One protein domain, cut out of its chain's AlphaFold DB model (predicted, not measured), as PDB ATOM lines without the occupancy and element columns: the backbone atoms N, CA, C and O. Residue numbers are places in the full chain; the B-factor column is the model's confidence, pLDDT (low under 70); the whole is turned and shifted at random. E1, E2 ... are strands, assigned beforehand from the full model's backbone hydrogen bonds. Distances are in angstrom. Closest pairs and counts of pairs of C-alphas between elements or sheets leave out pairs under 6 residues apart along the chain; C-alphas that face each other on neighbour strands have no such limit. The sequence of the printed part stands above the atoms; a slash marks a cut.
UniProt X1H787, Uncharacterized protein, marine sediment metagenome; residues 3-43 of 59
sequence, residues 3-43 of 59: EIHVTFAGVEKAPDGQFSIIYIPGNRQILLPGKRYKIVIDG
ATOM      1  N   GLU A   3      82.803  83.110 267.963       91.00
ATOM      2  CA  GLU A   3      82.186  81.783 267.994       91.00
ATOM      3  C   GLU A   3      82.260  81.122 266.614       91.00
ATOM      4  O   GLU A   3      82.158  81.782 265.574       91.00
ATOM      5  N   ILE A   4      82.511  79.818 266.611       90.81
ATOM      6  CA  ILE A   4      82.554  78.977 265.423       90.81
ATOM      7  C   ILE A   4      81.513  77.891 265.611       90.81
ATOM      8  O   ILE A   4      81.657  77.039 266.484       90.81
ATOM      9  N   HIS A   5      80.491  77.939 264.771       89.94
ATOM     10  CA  HIS A   5      79.418  76.965 264.759       89.94
ATOM     11  C   HIS A   5      79.792  75.776 263.879       89.94
ATOM     12  O   HIS A   5      80.242  75.943 262.739       89.94
ATOM     13  N   VAL A   6      79.634  74.580 264.432       91.88
ATOM     14  CA  VAL A   6      79.831  73.301 263.750       91.88
ATOM     15  C   VAL A   6      78.601  72.435 263.977       91.88
ATOM     16  O   VAL A   6      77.964  72.527 265.020       91.88
ATOM     17  N   THR A   7      78.260  71.586 263.018       92.50
ATOM     18  CA  THR A   7      77.086  70.713 263.114       92.50
ATOM     19  C   THR A   7      77.485  69.366 263.702       92.50
ATOM     20  O   THR A   7      78.472  68.771 263.264       92.50
ATOM     21  N   PHE A   8      76.724  68.873 264.679       91.94
ATOM     22  CA  PHE A   8      76.890  67.519 265.201       91.94
ATOM     23  C   PHE A   8      76.660  66.472 264.102       91.94
ATOM     24  O   PHE A   8      75.655  66.521 263.395       91.94
ATOM     25  N   ALA A   9      77.584  65.521 263.969       91.50
ATOM     26  CA  ALA A   9      77.503  64.451 262.974       91.50
ATOM     27  C   ALA A   9      77.358  63.057 263.600       91.50
ATOM     28  O   ALA A   9      76.829  62.156 262.954       91.50
ATOM     29  N   GLY A  10      77.797  62.865 264.844       90.75
ATOM     30  CA  GLY A  10      77.650  61.589 265.535       90.75
ATOM     31  C   GLY A  10      78.621  61.409 266.692       90.75
ATOM     32  O   GLY A  10      79.352  62.326 267.072       90.75
ATOM     33  N   VAL A  11      78.629  60.194 267.234       91.81
ATOM     34  CA  VAL A  11      79.607  59.742 268.226       91.81
ATOM     35  C   VAL A  11      80.317  58.488 267.737       91.81
ATOM     36  O   VAL A  11      79.701  57.631 267.105       91.81
ATOM     37  N   GLU A  12      81.596  58.358 268.066       93.06
ATOM     38  CA  GLU A  12      82.373  57.139 267.835       93.06
ATOM     39  C   GLU A  12      83.056  56.671 269.118       93.06
ATOM     40  O   GLU A  12      83.358  57.468 270.007       93.06
ATOM     41  N   LYS A  13      83.289  55.360 269.226       92.31
ATOM     42  CA  LYS A  13      84.024  54.789 270.354       92.31
ATOM     43  C   LYS A  13      85.521  54.969 270.115       92.31
ATOM     44  O   LYS A  13      86.070  54.404 269.173       92.31
ATOM     45  N   ALA A  14      86.164  55.736 270.982       89.44
ATOM     46  CA  ALA A  14      87.599  55.949 270.964       89.44
ATOM     47  C   ALA A  14      88.357  54.689 271.436       89.44
ATOM     48  O   ALA A  14      87.790  53.845 272.144       89.44
ATOM     49  N   PRO A  15      89.645  54.540 271.071       89.31
ATOM     50  CA  PRO A  15      90.453  53.374 271.446       89.31
ATOM     51  C   PRO A  15      90.593  53.155 272.958       89.31
ATOM     52  O   PRO A  15      90.810  52.031 273.402       89.31
ATOM     53  N   ASP A  16      90.449  54.215 273.750       92.31
ATOM     54  CA  ASP A  16      90.480  54.196 275.215       92.31
ATOM     55  C   ASP A  16      89.133  53.796 275.848       92.31
ATOM     56  O   ASP A  16      88.992  53.766 277.070       92.31
ATOM     57  N   GLY A  17      88.136  53.473 275.022       89.75
ATOM     58  CA  GLY A  17      86.798  53.094 275.448       89.75
ATOM     59  C   GLY A  17      85.852  54.267 275.700       89.75
ATOM     60  O   GLY A  17      84.679  54.010 275.981       89.75
ATOM     61  N   GLN A  18      86.311  55.516 275.573       93.19
ATOM     62  CA  GLN A  18      85.465  56.706 275.690       93.19
ATOM     63  C   GLN A  18      84.683  56.975 274.396       93.19
ATOM     64  O   GLN A  18      84.884  56.318 273.374       93.19
ATOM     65  N   PHE A  19      83.772  57.948 274.430       88.19
ATOM     66  CA  PHE A  19      83.067  58.422 273.241       88.19
ATOM     67  C   PHE A  19      83.667  59.738 272.754       88.19
ATOM     68  O   PHE A  19      83.849  60.672 273.532       88.19
ATOM     69  N   SER A  20      83.934  59.813 271.455       89.81
ATOM     70  CA  SER A  20      84.343  61.033 270.762       89.81
ATOM     71  C   SER A  20      83.164  61.616 269.994       89.81
ATOM     72  O   SER A  20      82.350  60.876 269.444       89.81
ATOM     73  N   ILE A  21      83.070  62.948 269.953       89.50
ATOM     74  CA  ILE A  21      82.070  63.665 269.153       89.50
ATOM     75  C   ILE A  21      82.657  63.944 267.774       89.50
ATOM     76  O   ILE A  21      83.709  64.574 267.658       89.50
ATOM     77  N   ILE A  22      81.933  63.542 266.735       90.31
ATOM     78  CA  ILE A  22      82.225  63.897 265.348       90.31
ATOM     79  C   ILE A  22      81.365  65.110 264.991       90.31
ATOM     80  O   ILE A  22      80.151  65.117 265.214       90.31
ATOM     81  N   TYR A  23      81.984  66.143 264.426       91.62
ATOM     82  CA  TYR A  23      81.300  67.353 263.978       91.62
ATOM     83  C   TYR A  23      81.808  67.800 262.607       91.62
ATOM     84  O   TYR A  23      82.965  67.580 262.253       91.62
ATOM     85  N   ILE A  24      80.937  68.456 261.839       86.94
ATOM     86  CA  ILE A  24      81.236  68.970 260.500       86.94
ATOM     87  C   ILE A  24      81.214  70.502 260.553       86.94
ATOM     88  O   ILE A  24      80.213  71.086 260.980       86.94
ATOM     89  N   PRO A  25      82.285  71.198 260.133       83.38
ATOM     90  CA  PRO A  25      82.245  72.648 260.022       83.38
ATOM     91  C   PRO A  25      81.292  73.052 258.894       83.38
ATOM     92  O   PRO A  25      81.470  72.639 257.751       83.38
ATOM     93  N   GLY A  26      80.300  73.893 259.199       74.06
ATOM     94  CA  GLY A  26      79.310  74.324 258.204       74.06
ATOM     95  C   GLY A  26      79.897  75.173 257.069       74.06
ATOM     96  O   GLY A  26      79.361  75.180 255.971       74.06
ATOM     97  N   ASN A  27      81.011  75.870 257.320       81.06
ATOM     98  CA  ASN A  27      81.753  76.675 256.347       81.06
ATOM     99  C   ASN A  27      83.254  76.668 256.679       81.06
ATOM    100  O   ASN A  27      83.644  76.497 257.837       81.06
ATOM    101  N   ARG A  28      84.112  76.940 255.684       83.00
ATOM    102  CA  ARG A  28      85.555  77.141 255.911       83.00
ATOM    103  C   ARG A  28      85.779  78.339 256.841       83.00
ATOM    104  O   ARG A  28      85.445  79.469 256.495       83.00
ATOM    105  N   GLN A  29      86.396  78.102 257.996       83.00
ATOM    106  CA  GLN A  29      86.761  79.144 258.960       83.00
ATOM    107  C   GLN A  29      88.263  79.423 258.901       83.00
ATOM    108  O   GLN A  29      89.078  78.505 258.952       83.00
ATOM    109  N   ILE A  30      88.636  80.699 258.814       86.50
ATOM    110  CA  ILE A  30      90.032  81.135 258.925       86.50
ATOM    111  C   ILE A  30      90.328  81.412 260.402       86.50
ATOM    112  O   ILE A  30      89.670  82.250 261.026       86.50
ATOM    113  N   LEU A  31      91.322  80.707 260.945       90.25
ATOM    114  CA  LEU A  31      91.823  80.901 262.303       90.25
ATOM    115  C   LEU A  31      93.096  81.746 262.263       90.25
ATOM    116  O   LEU A  31      93.995  81.491 261.465       90.25
ATOM    117  N   LEU A  32      93.164  82.757 263.123       92.38
ATOM    118  CA  LEU A  32      94.329  83.619 263.265       92.38
ATOM    119  C   LEU A  32      95.196  83.116 264.429       92.38
ATOM    120  O   LEU A  32      94.654  82.864 265.513       92.38
ATOM    121  N   PRO A  33      96.524  83.010 264.250       94.75
ATOM    122  CA  PRO A  33      97.434  82.613 265.318       94.75
ATOM    123  C   PRO A  33      97.276  83.478 266.576       94.75
ATOM    124  O   PRO A  33      97.086  84.693 266.501       94.75
ATOM    125  N   GLY A  34      97.332  82.844 267.749       94.69
ATOM    126  CA  GLY A  34      97.239  83.525 269.045       94.69
ATOM    127  C   GLY A  34      95.843  84.039 269.425       94.69
ATOM    128  O   GLY A  34      95.683  84.623 270.496       94.69
ATOM    129  N   LYS A  35      94.812  83.831 268.594       94.94
ATOM    130  CA  LYS A  35      93.427  84.182 268.939       94.94
ATOM    131  C   LYS A  35      92.701  82.997 269.572       94.94
ATOM    132  O   LYS A  35      92.868  81.851 269.169       94.94
ATOM    133  N   ARG A  36      91.856  83.301 270.560       94.31
ATOM    134  CA  ARG A  36      90.938  82.335 271.170       94.31
ATOM    135  C   ARG A  36      89.600  82.351 270.443       94.31
ATOM    136  O   ARG A  36      89.040  83.420 270.182       94.31
ATOM    137  N   TYR A  37      89.090  81.156 270.187       91.56
ATOM    138  CA  TYR A  37      87.804  80.904 269.556       91.56
ATOM    139  C   TYR A  37      86.994  79.976 270.452       91.56
ATOM    140  O   TYR A  37      87.566  79.136 271.145       91.56
ATOM    141  N   LYS A  38      85.674  80.129 270.430       91.81
ATOM    142  CA  LYS A  38      84.750  79.203 271.086       91.81
ATOM    143  C   LYS A  38      84.068  78.375 270.012       91.81
ATOM    144  O   LYS A  38      83.473  78.945 269.103       91.81
ATOM    145  N   ILE A  39      84.177  77.056 270.106       89.75
ATOM    146  CA  ILE A  39      83.451  76.143 269.224       89.75
ATOM    147  C   ILE A  39      82.090  75.872 269.859       89.75
ATOM    148  O   ILE A  39      82.014  75.518 271.036       89.75
ATOM    149  N   VAL A  40      81.033  76.083 269.085       89.94
ATOM    150  CA  VAL A  40      79.649  75.788 269.449       89.94
ATOM    151  C   VAL A  40      79.188  74.654 268.543       89.94
ATOM    152  O   VAL A  40      79.275  74.771 267.322       89.94
ATOM    153  N   ILE A  41      78.772  73.538 269.140       90.88
ATOM    154  CA  ILE A  41      78.278  72.374 268.403       90.88
ATOM    155  C   ILE A  41      76.755  72.464 268.359       90.88
ATOM    156  O   ILE A  41      76.087  72.273 269.374       90.88
ATOM    157  N   ASP A  42      76.217  72.753 267.183       90.44
ATOM    158  CA  ASP A  42      74.783  72.834 266.950       90.44
ATOM    159  C   ASP A  42      74.194  71.426 266.779       90.44
ATOM    160  O   ASP A  42      74.789  70.551 266.142       90.44
ATOM    161  N   GLY A  43      72.998  71.212 267.330       84.81
ATOM    162  CA  GLY A  43      72.274  69.938 267.233       84.81
ATOM    163  C   GLY A  43      72.641  68.898 268.296       84.81
ATOM    164  O   GLY A  43      72.062  67.815 268.291       84.81
TER     165      GLY A  43
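This is residues 3 to 43 of the 59 residues of an uncharacterized protein of marine sediment metagenome (UniProt X1H787). A single small, strongly twisted sheet of three strands forms an arch, with the long, bent strand E1 in its middle. The first part of E1 pairs with E3 and its later part with E2, so that the hairpin of E1 and E2 makes one limb of the arch, while E3 and the long loop of residues 26 to 36 lie toward the other. The printed part has 41 residues, with no named helix and three named strands, E1, E2 and E3 in that order along the chain. Across the mixed sheet the order is E2, E1, E3, with E2 antiparallel and E3 parallel to E1, and the class is all strand. The whole is loose, with a radius of gyration of the C-alphas of 12.5 A, and only just elongated, with spans of 33 by 22 by 14 A.

E1, residues 3 to 13, is the inner strand of the sheet and bends by 68 degrees at residue 9. After a tight link comes E2, residues 19 to 25, an edge strand that forms a hairpin with E1. These two are antiparallel, with 140 degrees between their N-to-C directions. C-alphas 19 and 13 face each other at 4.7 A, and C-alphas 25 and 6 at 4.5 A. N 20 and O 12 are within hydrogen-bond range at 2.8 A, as are N 7 and O 24 at 2.9 A. After a long link comes E3, residues 37 to 42, the other edge strand. It is parallel to E1, with 58 degrees between their directions. C-alphas 3 and 38 face each other at 4.8 A, and C-alphas 7 and 42 at 5.0 A. N 4 and O 38 are within hydrogen-bond range at 2.8 A, as are N 42 and O 6 at 2.8 A. The closest C-alphas of E2 and E3 are those of Tyr 23 and Ile 41, 7.3 A apart.

E1 begins with C-alpha 3 at (82.186, 81.783, 267.994) and ends with C-alpha 13 at (84.024, 54.789, 270.354), 27.2 A from first to last C-alpha. E2 measures 19.4 A from C-alpha 19 to C-alpha 25. E3 measures 15.5 A and ends with C-alpha 42 at (74.783, 72.834, 266.950).

The two C-alphas farthest apart are those of Gly 17, between E1 and E2, and Leu 32, between E2 and E3, at 33.7 A. The C-alphas of Glu 3 and Gly 43, first and last of the printed part, are 15.5 A apart. The link from E2 to E3 is long, with 11 residues. The printed part has no cut. The mean pLDDT of the printed part is 89.7, and no printed residue is under 70.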